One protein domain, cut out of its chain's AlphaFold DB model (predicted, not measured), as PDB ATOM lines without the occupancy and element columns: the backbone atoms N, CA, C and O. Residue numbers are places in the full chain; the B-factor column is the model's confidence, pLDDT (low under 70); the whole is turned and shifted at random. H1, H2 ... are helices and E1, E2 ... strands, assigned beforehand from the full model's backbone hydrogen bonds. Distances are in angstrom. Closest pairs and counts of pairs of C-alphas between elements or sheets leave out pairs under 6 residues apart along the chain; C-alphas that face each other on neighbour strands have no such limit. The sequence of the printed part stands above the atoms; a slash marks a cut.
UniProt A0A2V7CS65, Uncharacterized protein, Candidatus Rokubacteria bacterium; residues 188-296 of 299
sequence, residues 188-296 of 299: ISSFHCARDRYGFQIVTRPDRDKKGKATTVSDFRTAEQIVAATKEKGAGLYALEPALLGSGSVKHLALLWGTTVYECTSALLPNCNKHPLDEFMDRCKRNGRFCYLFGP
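AT A GLANCE: This is residues 188 to 296 of the 299 residues of an uncharacterized protein of Candidatus Rokubacteria bacterium (UniProt A0A2V7CS65). A strongly twisted sheet of five antiparallel strands makes the core, with H2 and H3 over one face and the short H1 over the other, while the small two-stranded hairpin E1 and E2 reaches away from this body. The hairpin E1 and E2 lies toward one end of the long axis and the hairpin E5 and E6 toward the other. The printed part has 109 residues with three named helices and seven named strands, in the order H1 E1 E2 H2 E3 E4 E5 E6 H3 E7, and its class is mixed, helices and strands. The large sheet runs E6 E5 E4 E3 E7. The whole is compact, with a radius of gyration of the C-alphas of 13.6 A, yet elongated in outline, with spans of 45 by 28 by 28 A.

HOW THE PARTS SIT: H1, residues 193 to 198, is on the large sheet at a height over the sheet of 9.9 A. It lies over E3, residues 237 to 244, and E7, residues 289 to 295, but only just, with 3 of its 6 C-alphas falling on each. On the local plane its line and that of E3 stand at 19 degrees, and it runs along the strands; the closest C-alphas of H1 and E3 are those of Ala 194 and Ala 239, 6.4 A apart. After it, residues 201 to 202 form a short antiparallel pairing with residues 294 to 295 of E7. E1, residues 205 to 208, and E2, residues 214 to 217, form a hairpin, with N 205 and O 217 2.8 A apart, within hydrogen-bond range. E1 and E2 are apart from E3 and E7. H2, residues 223 to 233, is on the face opposite to H1, at a height over the sheet of 9.5 A. It lies over E3 and runs slantwise to the strands, at 42 degrees to E3 on the local plane. E3 begins a meander, each strand the antiparallel neighbour of the one before, that goes on through E4, residues 254 to 257, E5, residues 260 to 264, and E6, residues 272 to 276. Within hydrogen-bond range are N 240 and O 254 at 2.8 A between E3 and E4, N 262 and O 255 at 2.8 A between E4 and E5, and N 261 and O 275 at 2.8 A between E5 and E6. H3, residues 277 to 286, is on the same face as H2. H2 and H3 only just touch, with 3 pairs of C-alphas within 8 A, the closest being those of Ala 223 and Asp 278 at 5.3 A; they run opposite ways at a steep tilt of 51 degrees. E7 is an edge strand and the antiparallel neighbour of E3, with N 243 and O 290 2.7 A apart, within hydrogen-bond range. In H1, H2 and H3 every O i to N i+4 pair is within hydrogen-bond range.

IN THESE COORDINATES: H1 begins at C-alpha 193, at (104.328, 68.467, 117.282). E1 and E2 follow, and then H2, 15.3 A from first to last C-alpha. E3, the longest strand by residues, measures 23.1 A and begins at C-alpha 237, at (90.816, 70.804, 118.721). After E4 come E5, 13.5 A, and E6, 13.8 A. H3 measures 14.2 A. E7 measures 19.5 A and ends at C-alpha 295, at (93.402, 64.771, 119.858).

THE WHOLE: The two C-alphas farthest apart are those of Lys 211 and Pro 270, 45.4 A. The printed part runs from 188 to 296 with no cut, and no link between named elements is long. The mean pLDDT of the printed part is 90.2; residues 188 to 190 are under 70.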
ATOM      1  N   ILE A 188     109.562  58.722 110.079       45.12
ATOM      2  CA  ILE A 188     110.520  57.828 110.788       45.12
ATOM      3  C   ILE A 188     111.087  58.477 112.078       45.12
ATOM      4  O   ILE A 188     111.611  57.789 112.954       45.12
ATOM      5  N   SER A 189     110.943  59.797 112.238       53.75
ATOM      6  CA  SER A 189     111.124  60.488 113.511       53.75
ATOM      7  C   SER A 189     110.033  60.122 114.518       53.75
ATOM      8  O   SER A 189     108.846  60.336 114.285       53.75
ATOM      9  N   SER A 190     110.432  59.730 115.721       64.81
ATOM     10  CA  SER A 190     109.525  59.567 116.853       64.81
ATOM     11  C   SER A 190     108.951  60.885 117.390       64.81
ATOM     12  O   SER A 190     108.465  60.855 118.507       64.81
ATOM     13  N   PHE A 191     108.998  62.019 116.678       72.88
ATOM     14  CA  PHE A 191     108.524  63.325 117.157       72.88
ATOM     15  C   PHE A 191     107.331  63.830 116.332       72.88
ATOM     16  O   PHE A 191     107.408  63.904 115.109       72.88
ATOM     17  N   HIS A 192     106.256  64.215 117.013       78.75
ATOM     18  CA  HIS A 192     105.005  64.768 116.498       78.75
ATOM     19  C   HIS A 192     104.658  66.027 117.297       78.75
ATOM     20  O   HIS A 192     104.555  65.983 118.525       78.75
ATOM     21  N   CYS A 193     104.446  67.160 116.626       78.00
ATOM     22  CA  CYS A 193     104.328  68.467 117.282       78.00
ATOM     23  C   CYS A 193     103.203  68.492 118.326       78.00
ATOM     24  O   CYS A 193     103.425  68.884 119.475       78.00
ATOM     25  N   ALA A 194     102.012  68.022 117.951       84.69
ATOM     26  CA  ALA A 194     100.856  68.016 118.839       84.69
ATOM     27  C   ALA A 194     101.085  67.128 120.078       84.69
ATOM     28  O   ALA A 194     100.745  67.517 121.197       84.69
ATOM     29  N   ARG A 195     101.706  65.953 119.909       86.50
ATOM     30  CA  ARG A 195     101.964  65.026 121.016       86.50
ATOM     31  C   ARG A 195     103.093  65.500 121.914       86.50
ATOM     32  O   ARG A 195     102.905  65.621 123.119       86.50
ATOM     33  N   ASP A 196     104.259  65.759 121.343       82.00
ATOM     34  CA  ASP A 196     105.478  65.952 122.125       82.00
ATOM     35  C   ASP A 196     105.568  67.347 122.749       82.00
ATOM     36  O   ASP A 196     106.230  67.516 123.771       82.00
ATOM     37  N   ARG A 197     104.874  68.350 122.188       80.75
ATOM     38  CA  ARG A 197     104.827  69.701 122.776       80.75
ATOM     39  C   ARG A 197     103.575  69.976 123.591       80.75
ATOM     40  O   ARG A 197     103.654  70.707 124.575       80.75
ATOM     41  N   TYR A 198     102.435  69.425 123.179       84.56
ATOM     42  CA  TYR A 198     101.131  69.762 123.760       84.56
ATOM     43  C   TYR A 198     100.429  68.570 124.423       84.56
ATOM     44  O   TYR A 198      99.348  68.730 124.986       84.56
ATOM     45  N   GLY A 199     101.036  67.379 124.403       86.06
ATOM     46  CA  GLY A 199     100.508  66.188 125.068       86.06
ATOM     47  C   GLY A 199      99.310  65.547 124.367       86.06
ATOM     48  O   GLY A 199      98.640  64.705 124.972       86.06
ATOM     49  N   PHE A 200      99.014  65.928 123.120       89.62
ATOM     50  CA  PHE A 200      97.901  65.354 122.365       89.62
ATOM     51  C   PHE A 200      98.156  63.870 122.090       89.62
ATOM     52  O   PHE A 200      99.283  63.455 121.834       89.62
ATOM     53  N   GLN A 201      97.114  63.052 122.152       89.12
ATOM     54  CA  GLN A 201      97.227  61.606 121.990       89.12
ATOM     55  C   GLN A 201      96.871  61.198 120.568       89.12
ATOM     56  O   GLN A 201      95.963  61.770 119.962       89.12
ATOM     57  N   ILE A 202      97.575  60.191 120.049       91.06
ATOM     58  CA  ILE A 202      97.235  59.621 118.749       91.06
ATOM     59  C   ILE A 202      95.826  59.026 118.818       91.06
ATOM     60  O   ILE A 202      95.492  58.263 119.727       91.06
ATOM     61  N   VAL A 203      94.986  59.408 117.866       92.50
ATOM     62  CA  VAL A 203      93.643  58.868 117.714       92.50
ATOM     63  C   VAL A 203      93.727  57.648 116.817       92.50
ATOM     64  O   VAL A 203      94.381  57.649 115.775       92.50
ATOM     65  N   THR A 204      93.039  56.595 117.229       92.00
ATOM     66  CA  THR A 204      92.931  55.356 116.471       92.00
ATOM     67  C   THR A 204      91.478  55.068 116.137       92.00
ATOM     68  O   THR A 204      90.579  55.486 116.868       92.00
ATOM     69  N   ARG A 205      91.254  54.299 115.075       91.31
ATOM     70  CA  ARG A 205      89.933  53.819 114.665       91.31
ATOM     71  C   ARG A 205      89.927  52.296 114.485       91.31
ATOM     72  O   ARG A 205      90.971  51.726 114.148       91.31
ATOM     73  N   PRO A 206      88.774  51.632 114.668       91.88
ATOM     74  CA  PRO A 206      88.609  50.239 114.277       91.88
ATOM     75  C   PRO A 206      88.839  50.049 112.770       91.88
ATOM     76  O   PRO A 206      88.494  50.912 111.956       91.88
ATOM     77  N   ASP A 207      89.399  48.903 112.401       92.19
ATOM     78  CA  ASP A 207      89.539  48.465 111.011       92.19
ATOM     79  C   ASP A 207      89.531  46.929 110.927       92.19
ATOM     80  O   ASP A 207      89.342  46.232 111.933       92.19
ATOM     81  N   ARG A 208      89.748  46.382 109.732       90.50
ATOM     82  CA  ARG A 208      89.981  44.956 109.504       90.50
ATOM     83  C   ARG A 208      91.310  44.732 108.793       90.50
ATOM     84  O   ARG A 208      91.666  45.452 107.865       90.50
ATOM     85  N   ASP A 209      92.056  43.725 109.235       89.19
ATOM     86  CA  ASP A 209      93.285  43.319 108.560       89.19
ATOM     87  C   ASP A 209      92.995  42.662 107.194       89.19
ATOM     88  O   ASP A 209      91.845  42.450 106.803       89.19
ATOM     89  N   LYS A 210      94.051  42.285 106.459       87.50
ATOM     90  CA  LYS A 210      93.925  41.624 105.144       87.50
ATOM     91  C   LYS A 210      93.141  40.301 105.180       87.50
ATOM     92  O   LYS A 210      92.743  39.815 104.128       87.50
ATOM     93  N   LYS A 211      92.951  39.704 106.360       90.62
ATOM     94  CA  LYS A 211      92.200  38.462 106.589       90.62
ATOM     95  C   LYS A 211      90.802  38.734 107.165       90.62
ATOM     96  O   LYS A 211      90.111  37.796 107.549       90.62
ATOM     97  N   GLY A 212      90.385  39.998 107.250       90.06
ATOM     98  CA  GLY A 212      89.089  40.403 107.786       90.06
ATOM     99  C   GLY A 212      89.011  40.426 109.317       90.06
ATOM    100  O   GLY A 212      87.930  40.689 109.852       90.06
ATOM    101  N   LYS A 213      90.109  40.177 110.044       92.19
ATOM    102  CA  LYS A 213      90.128  40.194 111.514       92.19
ATOM    103  C   LYS A 213      90.074  41.634 112.016       92.19
ATOM    104  O   LYS A 213      90.783  42.492 111.497       92.19
ATOM    105  N   ALA A 214      89.254  41.884 113.037       92.19
ATOM    106  CA  ALA A 214      89.189  43.188 113.689       92.19
ATOM    107  C   ALA A 214      90.583  43.630 114.164       92.19
ATOM    108  O   ALA A 214      91.320  42.856 114.779       92.19
ATOM    109  N   THR A 215      90.925  44.873 113.861       93.94
ATOM    110  CA  THR A 215      92.183  45.514 114.231       93.94
ATOM    111  C   THR A 215      91.932  46.983 114.564       93.94
ATOM    112  O   THR A 215      90.802  47.474 114.513       93.94
ATOM    113  N   THR A 216      92.981  47.693 114.951       91.31
ATOM    114  CA  THR A 216      92.955  49.127 115.225       91.31
ATOM    115  C   THR A 216      94.096  49.779 114.469       91.31
ATOM    116  O   THR A 216      95.220  49.279 114.478       91.31
ATOM    117  N   VAL A 217      93.794  50.882 113.796       91.31
ATOM    118  CA  VAL A 217      94.751  51.618 112.969       91.31
ATOM    119  C   VAL A 217      94.719  53.099 113.315       91.31
ATOM    120  O   VAL A 217      93.739  53.601 113.867       91.31
ATOM    121  N   SER A 218      95.797  53.801 112.989       90.44
ATOM    122  CA  SER A 218      95.942  55.244 113.204       90.44
ATOM    123  C   SER A 218      95.926  56.049 111.903       90.44
ATOM    124  O   SER A 218      96.125  57.262 111.946       90.44
ATOM    125  N   ASP A 219      95.719  55.402 110.749       91.81
ATOM    126  CA  ASP A 219      95.621  56.074 109.457       91.81
ATOM    127  C   ASP A 219      94.168  56.405 109.089       91.81
ATOM    128  O   ASP A 219      93.272  55.553 109.079       91.81
ATOM    129  N   PHE A 220      93.948  57.665 108.731       95.56
ATOM    130  CA  PHE A 220      92.674  58.197 108.267       95.56
ATOM    131  C   PHE A 220      92.788  58.589 106.797       95.56
ATOM    132  O   PHE A 220      93.694  59.318 106.398       95.56
ATOM    133  N   ARG A 221      91.876  58.086 105.970       95.19
ATOM    134  CA  ARG A 221      91.902  58.235 104.508       95.19
ATOM    135  C   ARG A 221      90.721  59.019 103.959       95.19
ATOM    136  O   ARG A 221      90.774  59.431 102.805       95.19
ATOM    137  N   THR A 222      89.677  59.225 104.758       96.81
ATOM    138  CA  THR A 222      88.494  59.997 104.360       96.81
ATOM    139  C   THR A 222      88.030  60.925 105.481       96.81
ATOM    140  O   THR A 222      88.385  60.731 106.648       96.81
ATOM    141  N   ALA A 223      87.229  61.932 105.127       97.62
ATOM    142  CA  ALA A 223      86.648  62.858 106.093       97.62
ATOM    143  C   ALA A 223      85.674  62.144 107.046       97.62
ATOM    144  O   ALA A 223      85.672  62.423 108.243       97.62
ATOM    145  N   GLU A 224      84.912  61.165 106.557       96.69
ATOM    146  CA  GLU A 224      83.937  60.406 107.351       96.69
ATOM    147  C   GLU A 224      84.618  59.619 108.471       96.69
ATOM    148  O   GLU A 224      84.115  59.586 109.593       96.69
ATOM    149  N   GLN A 225      85.786  59.027 108.191       96.12
ATOM    150  CA  GLN A 225      86.571  58.318 109.203       96.12
ATOM    151  C   GLN A 225      87.014  59.258 110.328       96.12
ATOM    152  O   GLN A 225      86.967  58.886 111.499       96.12
ATOM    153  N   ILE A 226      87.435  60.475 109.976       96.56
ATOM    154  CA  ILE A 226      87.857  61.490 110.944       96.56
ATOM    155  C   ILE A 226      86.651  61.974 111.754       96.56
ATOM    156  O   ILE A 226      86.716  61.986 112.977       96.56
ATOM    157  N   VAL A 227      85.534  62.302 111.099       95.69
ATOM    158  CA  VAL A 227      84.298  62.751 111.764       95.69
ATOM    159  C   VAL A 227      83.756  61.695 112.728       95.69
ATOM    160  O   VAL A 227      83.301  62.038 113.817       95.69
ATOM    161  N   ALA A 228      83.798  60.414 112.355       93.69
ATOM    162  CA  ALA A 228      83.405  59.327 113.247       93.69
ATOM    163  C   ALA A 228      84.308  59.273 114.491       93.69
ATOM    164  O   ALA A 228      83.808  59.268 115.615       93.69
ATOM    165  N   ALA A 229      85.630  59.328 114.305       92.19
ATOM    166  CA  ALA A 229      86.573  59.263 115.416       92.19
ATOM    167  C   ALA A 229      86.500  60.486 116.347       92.19
ATOM    168  O   ALA A 229      86.574  60.329 117.564       92.19
ATOM    169  N   THR A 230      86.322  61.702 115.822       92.06
ATOM    170  CA  THR A 230      86.227  62.909 116.665       92.06
ATOM    171  C   THR A 230      84.919  62.972 117.451       92.06
ATOM    172  O   THR A 230      84.918  63.458 118.582       92.06
ATOM    173  N   LYS A 231      83.815  62.422 116.922       87.25
ATOM    174  CA  LYS A 231      82.560  62.262 117.678       87.25
ATOM    175  C   LYS A 231      82.733  61.354 118.894       87.25
ATOM    176  O   LYS A 231      82.233  61.680 119.964       87.25
ATOM    177  N   GLU A 232      83.449  60.242 118.738       78.75
ATOM    178  CA  GLU A 232      83.707  59.292 119.828       78.75
ATOM    179  C   GLU A 232      84.690  59.837 120.874       78.75
ATOM    180  O   GLU A 232      84.549  59.558 122.063       78.75
ATOM    181  N   LYS A 233      85.701  60.601 120.440       79.31
ATOM    182  CA  LYS A 233      86.767  61.122 121.316       79.31
ATOM    183  C   LYS A 233      86.430  62.448 122.000       79.31
ATOM    184  O   LYS A 233      87.112  62.813 122.955       79.31
ATOM    185  N   GLY A 234      85.366  63.123 121.568       76.56
ATOM    186  CA  GLY A 234      84.819  64.312 122.216       76.56
ATOM    187  C   GLY A 234      85.121  65.620 121.487       76.56
ATOM    188  O   GLY A 234      85.990  65.709 120.614       76.56
ATOM    189  N   ALA A 235      84.371  66.662 121.850       80.19
ATOM    190  CA  ALA A 235      84.548  67.997 121.295       80.19
ATOM    191  C   ALA A 235      85.910  68.576 121.711       80.19
ATOM    192  O   ALA A 235      86.253  68.604 122.891       80.19
ATOM    193  N   GLY A 236      86.682  69.051 120.738       90.94
ATOM    194  CA  GLY A 236      88.037  69.526 120.972       90.94
ATOM    195  C   GLY A 236      88.738  69.922 119.679       90.94
ATOM    196  O   GLY A 236      88.229  69.691 118.582       90.94
ATOM    197  N   LEU A 237      89.909  70.537 119.829       94.56
ATOM    198  CA  LEU A 237      90.816  70.804 118.721       94.56
ATOM    199  C   LEU A 237      91.669  69.564 118.462       94.56
ATOM    200  O   LEU A 237      92.286  69.044 119.387       94.56
ATOM    201  N   TYR A 238      91.741  69.131 117.213       96.06
ATOM    202  CA  TYR A 238      92.588  68.026 116.780       96.06
ATOM    203  C   TYR A 238      93.697  68.545 115.864       96.06
ATOM    204  O   TYR A 238      93.526  69.562 115.195       96.06
ATOM    205  N   ALA A 239      94.823  67.845 115.811       95.19
ATOM    206  CA  ALA A 239      95.871  68.069 114.826       95.19
ATOM    207  C   ALA A 239      95.820  66.982 113.748       95.19
ATOM    208  O   ALA A 239      95.694  65.791 114.046       95.19
ATOM    209  N   LEU A 240      95.911  67.422 112.498       96.06
ATOM    210  CA  LEU A 240      95.975  66.601 111.301       96.06
ATOM    211  C   LEU A 240      97.414  66.605 110.793       96.06
ATOM    212  O   LEU A 240      97.971  67.666 110.504       96.06
ATOM    213  N   GLU A 241      97.987  65.418 110.630       92.88
ATOM    214  CA  GLU A 241      99.335  65.250 110.088       92.88
ATOM    215  C   GLU A 241      99.286  64.378 108.821       92.88
ATOM    216  O   GLU A 241      99.394  63.147 108.903       92.88
ATOM    217  N   PRO A 242      99.063  64.979 107.633       92.50
ATOM    218  CA  PRO A 242      99.112  64.266 106.364       92.50
ATOM    219  C   PRO A 242     100.475  63.627 106.105       92.50
ATOM    220  O   PRO A 242     101.491  64.320 106.048       92.50
ATOM    221  N   ALA A 243     100.480  62.323 105.853       88.19
ATOM    222  CA  ALA A 243     101.660  61.512 105.610       88.19
ATOM    223  C   ALA A 243     101.600  60.779 104.263       88.19
ATOM    224  O   ALA A 243     100.532  60.355 103.817       88.19
ATOM    225  N   LEU A 244     102.754  60.616 103.605       88.25
ATOM    226  CA  LEU A 244     102.860  59.872 102.346       88.25
ATOM    227  C   LEU A 244     102.511  58.393 102.541       88.25
ATOM    228  O   LEU A 244     103.039  57.729 103.439       88.25
ATOM    229  N   LEU A 245     101.700  57.851 101.631       83.81
ATOM    230  CA  LEU A 245     101.475  56.411 101.540       83.81
ATOM    231  C   LEU A 245     102.814  55.675 101.339       83.81
ATOM    232  O   LEU A 245     103.700  56.131 100.616       83.81
ATOM    233  N   GLY A 246     102.976  54.534 102.009       79.94
ATOM    234  CA  GLY A 246     104.190  53.713 101.958       79.94
ATOM    235  C   GLY A 246     105.262  54.122 102.972       79.94
ATOM    236  O   GLY A 246     105.627  53.304 103.808       79.94
ATOM    237  N   SER A 247     105.745  55.372 102.930       78.56
ATOM    238  CA  SER A 247     106.816  55.829 103.843       78.56
ATOM    239  C   SER A 247     106.319  56.291 105.215       78.56
ATOM    240  O   SER A 247     107.088  56.286 106.171       78.56
ATOM    241  N   GLY A 248     105.065  56.749 105.312       77.31
ATOM    242  CA  GLY A 248     104.516  57.336 106.536       77.31
ATOM    243  C   GLY A 248     105.130  58.686 106.925       77.31
ATOM    244  O   GLY A 248     104.834  59.179 108.009       77.31
ATOM    245  N   SER A 249     105.967  59.286 106.068       80.56
ATOM    246  CA  SER A 249     106.567  60.605 106.311       80.56
ATOM    247  C   SER A 249     105.512  61.706 106.277       80.56
ATOM    248  O   SER A 249     104.780  61.812 105.289       80.56
ATOM    249  N   VAL A 250     105.439  62.518 107.334       84.50
ATOM    250  CA  VAL A 250     104.529  63.666 107.391       84.50
ATOM    251  C   VAL A 250     105.034  64.748 106.444       84.50
ATOM    252  O   VAL A 250     106.233  64.933 106.240       84.50
ATOM    253  N   LYS A 251     104.086  65.403 105.777       85.81
ATOM    254  CA  LYS A 251     104.325  66.439 104.762       85.81
ATOM    255  C   LYS A 251     103.588  67.733 105.056       85.81
ATOM    256  O   LYS A 251     103.675  68.671 104.271       85.81
ATOM    257  N   HIS A 252     102.778  67.755 106.108       89.88
ATOM    258  CA  HIS A 252     101.967  68.908 106.444       89.88
ATOM    259  C   HIS A 252     101.453  68.836 107.881       89.88
ATOM    260  O   HIS A 252     101.333  67.751 108.445       89.88
ATOM    261  N   LEU A 253     101.097  69.993 108.428       90.62
ATOM    262  CA  LEU A 253     100.466  70.149 109.733       90.62
ATOM    263  C   LEU A 253      99.257  71.070 109.587       90.62
ATOM    264  O   LEU A 253      99.385  72.203 109.131       90.62
ATOM    265  N   ALA A 254      98.094  70.581 109.996       95.81
ATOM    266  CA  ALA A 254      96.859  71.351 110.038       95.81
ATOM    267  C   ALA A 254      96.122  71.090 111.354       95.81
ATOM    268  O   ALA A 254      96.436  70.149 112.086       95.81
ATOM    269  N   LEU A 255      95.138  71.924 111.668       97.62
ATOM    270  CA  LEU A 255      94.287  71.767 112.844       97.62
ATOM    271  C   LEU A 255      92.834  71.583 112.424       97.62
ATOM    272  O   LEU A 255      92.411  72.091 111.392       97.62
ATOM    273  N   LEU A 256      92.065  70.868 113.233       98.06
ATOM    274  CA  LEU A 256      90.676  70.529 112.970       98.06
ATOM    275  C   LEU A 256      89.809  70.875 114.176       98.06
ATOM    276  O   LEU A 256      90.058  70.408 115.290       98.06
ATOM    277  N   TRP A 257      88.747  71.636 113.930       96.19
ATOM    278  CA  TRP A 257      87.669  71.874 114.882       96.19
ATOM    279  C   TRP A 257      86.327  71.566 114.219       96.19
ATOM    280  O   TRP A 257      85.939  72.216 113.247       96.19
ATOM    281  N   GLY A 258      85.612  70.561 114.731       94.50
ATOM    282  CA  GLY A 258      84.407  70.050 114.076       94.50
ATOM    283  C   GLY A 258      84.737  69.500 112.687       94.50
ATOM    284  O   GLY A 258      85.426  68.491 112.570       94.50
ATOM    285  N   THR A 259      84.259  70.172 111.640       96.38
ATOM    286  CA  THR A 259      84.553  69.867 110.226       96.38
ATOM    287  C   THR A 259      85.357  70.969 109.534       96.38
ATOM    288  O   THR A 259      85.534  70.935 108.317       96.38
ATOM    289  N   THR A 260      85.844  71.951 110.293       97.81
ATOM    290  CA  THR A 260      86.639  73.068 109.782       97.81
ATOM    291  C   THR A 260      88.117  72.801 110.014       97.81
ATOM    292  O   THR A 260      88.559  72.645 111.154       97.81
ATOM    293  N   VAL A 261      88.877  72.777 108.924       98.31
ATOM    294  CA  VAL A 261      90.333  72.685 108.930       98.31
ATOM    295  C   VAL A 261      90.930  74.085 108.926       98.31
ATOM    296  O   VAL A 261      90.447  74.954 108.210       98.31
ATOM    297  N   TYR A 262      91.974  74.281 109.720       98.12
ATOM    298  CA  TYR A 262      92.780  75.489 109.841       98.12
ATOM    299  C   TYR A 262      94.206  75.136 109.420       98.12
ATOM    300  O   TYR A 262      94.833  74.272 110.040       98.12
ATOM    301  N   GLU A 263      94.726  75.778 108.379       95.69
ATOM    302  CA  GLU A 263      96.066  75.480 107.873       95.69
ATOM    303  C   GLU A 263      96.755  76.704 107.268       95.69
ATOM    304  O   GLU A 263      96.125  77.694 106.891       95.69
ATOM    305  N   CYS A 264      98.075  76.603 107.136       94.00
ATOM    306  CA  CYS A 264      98.857  77.486 106.287       94.00
ATOM    307  C   CYS A 264      99.505  76.659 105.181       94.00
ATOM    308  O   CYS A 264     100.293  75.763 105.477       94.00
ATOM    309  N   THR A 265      99.185  76.946 103.921       91.44
ATOM    310  CA  THR A 265      99.676  76.188 102.767       91.44
ATOM    311  C   THR A 265      99.870  77.074 101.539       91.44
ATOM    312  O   THR A 265      99.193  78.082 101.347       91.44
ATOM    313  N   SER A 266     100.793  76.684 100.661       90.56
ATOM    314  CA  SER A 266     100.966  77.302  99.342       90.56
ATOM    315  C   SER A 266      99.832  76.969  98.362       90.56
ATOM    316  O   SER A 266      99.718  77.618  97.328       90.56
ATOM    317  N   ALA A 267      98.989  75.981  98.685       89.12
ATOM    318  CA  ALA A 267      97.888  75.525  97.839       89.12
ATOM    319  C   ALA A 267      96.597  76.358  97.965       89.12
ATOM    320  O   ALA A 267      95.641  76.089  97.239       89.12
ATOM    321  N   LEU A 268      96.548  77.321  98.890       88.69
ATOM    322  CA  LEU A 268      95.385  78.169  99.152       88.69
ATOM    323  C   LEU A 268      95.759  79.651  99.045       88.69
ATOM    324  O   LEU A 268      96.911  80.033  99.260       88.69
ATOM    325  N   LEU A 269      94.757  80.477  98.740       88.69
ATOM    326  CA  LEU A 269      94.821  81.934  98.823       88.69
ATOM    327  C   LEU A 269      93.581  82.440  99.588       88.69
ATOM    328  O   LEU A 269      92.466  82.116  99.174       88.69
ATOM    329  N   PRO A 270      93.740  83.203 100.688       92.50
ATOM    330  CA  PRO A 270      95.006  83.493 101.376       92.50
ATOM    331  C   PRO A 270      95.692  82.209 101.878       92.50
ATOM    332  O   PRO A 270      95.041  81.186 102.076       92.50
ATOM    333  N   ASN A 271      97.016  82.241 102.053       94.25
ATOM    334  CA  ASN A 271      97.795  81.040 102.381       94.25
ATOM    335  C   ASN A 271      97.469  80.464 103.760       94.25
ATOM    336  O   ASN A 271      97.433  79.247 103.917       94.25
ATOM    337  N   CYS A 272      97.248  81.327 104.751       95.19
ATOM    338  CA  CYS A 272      96.702  80.943 106.048       95.19
ATOM    339  C   CYS A 272      95.182  81.027 105.957       95.19
ATOM    340  O   CYS A 272      94.645  82.136 105.907       95.19
ATOM    341  N   ASN A 273      94.480  79.899 105.941       93.69
ATOM    342  CA  ASN A 273      93.033  79.892 105.754       93.69
ATOM    343  C   ASN A 273      92.349  78.771 106.538       93.69
ATOM    344  O   ASN A 273      92.991  77.848 107.043       93.69
ATOM    345  N   LYS A 274      91.020  78.859 106.610       95.75
ATOM    346  CA  LYS A 274      90.164  77.773 107.055       95.75
ATOM    347  C   LYS A 274      89.234  77.305 105.950       95.75
ATOM    348  O   LYS A 274      88.744  78.111 105.163       95.75
ATOM    349  N   HIS A 275      88.995  76.005 105.898       96.88
ATOM    350  CA  HIS A 275      88.233  75.373 104.830       96.88
ATOM    351  C   HIS A 275      87.653  74.019 105.283       96.88
ATOM    352  O   HIS A 275      88.016  73.522 106.356       96.88
ATOM    353  N   PRO A 276      86.701  73.442 104.538       98.25
ATOM    354  CA  PRO A 276      86.076  72.167 104.888       98.25
ATOM    355  C   PRO A 276      87.039  70.960 104.914       98.25
ATOM    356  O   PRO A 276      87.997  70.866 104.143       98.25
ATOM    357  N   LEU A 277      86.770  70.008 105.815       98.44
ATOM    358  CA  LEU A 277      87.563  68.782 105.992       98.44
ATOM    359  C   LEU A 277      87.544  67.845 104.772       98.44
ATOM    360  O   LEU A 277      88.538  67.171 104.506       98.44
ATOM    361  N   ASP A 278      86.437  67.774 104.042       98.12
ATOM    362  CA  ASP A 278      86.326  66.994 102.805       98.12
ATOM    363  C   ASP A 278      87.292  67.508 101.731       98.12
ATOM    364  O   ASP A 278      88.085  66.725 101.207       98.12
ATOM    365  N   GLU A 279      87.346  68.823 101.501       97.62
ATOM    366  CA  GLU A 279      88.303  69.435 100.572       97.62
ATOM    367  C   GLU A 279      89.761  69.138 100.959       97.62
ATOM    368  O   GLU A 279      90.605  68.830 100.102       97.62
ATOM    369  N   PHE A 280      90.067  69.203 102.259       97.88
ATOM    370  CA  PHE A 280      91.382  68.856 102.795       97.88
ATOM    371  C   PHE A 280      91.742  67.390 102.519       97.88
ATOM    372  O   PHE A 280      92.838  67.091 102.027       97.88
ATOM    373  N   MET A 281      90.823  66.466 102.812       98.06
ATOM    374  CA  MET A 281      91.047  65.030 102.633       98.06
ATOM    375  C   MET A 281      91.121  64.638 101.157       98.06
ATOM    376  O   MET A 281      91.963  63.815 100.789       98.06
ATOM    377  N   ASP A 282      90.348  65.289 100.292       97.31
ATOM    378  CA  ASP A 282      90.444  65.123  98.846       97.31
ATOM    379  C   ASP A 282      91.814  65.551  98.319       97.31
ATOM    380  O   ASP A 282      92.428  64.850  97.506       97.31
ATOM    381  N   ARG A 283      92.353  66.670  98.816       96.19
ATOM    382  CA  ARG A 283      93.712  67.103  98.474       96.19
ATOM    383  C   ARG A 283      94.770  66.136  99.006       96.19
ATOM    384  O   ARG A 283      95.747  65.873  98.302       96.19
ATOM    385  N   CYS A 284      94.593  65.578 100.203       95.88
ATOM    386  CA  CYS A 284      95.485  64.537 100.724       95.88
ATOM    387  C   CYS A 284      95.484  63.305  99.811       95.88
ATOM    388  O   CYS A 284      96.548  62.868  99.369       95.88
ATOM    389  N   LYS A 285      94.298  62.816  99.438       95.75
ATOM    390  CA  LYS A 285      94.124  61.671  98.539       95.75
ATOM    391  C   LYS A 285      94.778  61.902  97.175       95.75
ATOM    392  O   LYS A 285      95.534  61.042  96.725       95.75
ATOM    393  N   ARG A 286      94.547  63.062  96.542       95.69
ATOM    394  CA  ARG A 286      95.167  63.423  95.247       95.69
ATOM    395  C   ARG A 286      96.696  63.420  95.299       95.69
ATOM    396  O   ARG A 286      97.334  63.094  94.308       95.69
ATOM    397  N   ASN A 287      97.269  63.737  96.457       93.38
ATOM    398  CA  ASN A 287      98.713  63.761  96.677       93.38
ATOM    399  C   ASN A 287      99.276  62.434  97.220       93.38
ATOM    400  O   ASN A 287     100.423  62.405  97.668       93.38
ATOM    401  N   GLY A 288      98.487  61.351  97.226       94.75
ATOM    402  CA  GLY A 288      98.921  60.045  97.727       94.75
ATOM    403  C   GLY A 288      99.196  60.037  99.233       94.75
ATOM    404  O   GLY A 288     100.163  59.414  99.677       94.75
ATOM    405  N   ARG A 289      98.385  60.758 100.017       94.25
ATOM    406  CA  ARG A 289      98.552  60.916 101.468       94.25
ATOM    407  C   ARG A 289      97.360  60.361 102.248       94.25
ATOM    408  O   ARG A 289      96.220  60.436 101.796       94.25
ATOM    409  N   PHE A 290      97.641  59.856 103.442       92.88
ATOM    410  CA  PHE A 290      96.669  59.625 104.518       92.88
ATOM    411  C   PHE A 290      96.946  60.621 105.653       92.88
ATOM    412  O   PHE A 290      97.930  61.348 105.578       92.88
ATOM    413  N   CYS A 291      96.126  60.672 106.700       94.38
ATOM    414  CA  CYS A 291      96.371  61.521 107.868       94.38
ATOM    415  C   CYS A 291      96.548  60.694 109.138       94.38
ATOM    416  O   CYS A 291      95.761  59.780 109.390       94.38
ATOM    417  N   TYR A 292      97.526  61.065 109.962       93.31
ATOM    418  CA  TYR A 292      97.442  60.807 111.396       93.31
ATOM    419  C   TYR A 292      96.579  61.885 112.051       93.31
ATOM    420  O   TYR A 292      96.557  63.038 111.609       93.31
ATOM    421  N   LEU A 293      95.873  61.497 113.106       94.25
ATOM    422  CA  LEU A 293      95.018  62.381 113.885       94.25
ATOM    423  C   LEU A 293      95.501  62.375 115.334       94.25
ATOM    424  O   LEU A 293      95.645  61.309 115.930       94.25
ATOM    425  N   PHE A 294      95.723  63.555 115.905       93.38
ATOM    426  CA  PHE A 294      96.074  63.725 117.314       93.38
ATOM    427  C   PHE A 294      95.010  64.575 118.000       93.38
ATOM    428  O   PHE A 294      94.676  65.653 117.519       93.38
ATOM    429  N   GLY A 295      94.459  64.092 119.108       91.62
ATOM    430  CA  GLY A 295      93.402  64.771 119.858       91.62
ATOM    431  C   GLY A 295      93.859  65.205 121.247       91.62
ATOM    432  O   GLY A 295      94.904  64.749 121.720       91.62
ATOM    433  N   PRO A 296      93.081  66.055 121.937       84.19
ATOM    434  CA  PRO A 296      93.372  66.405 123.318       84.19
ATOM    435  C   PRO A 296      93.390  65.136 124.178       84.19
ATOM    436  O   PRO A 296      92.729  64.142 123.865       84.19
TER     437      PRO A 296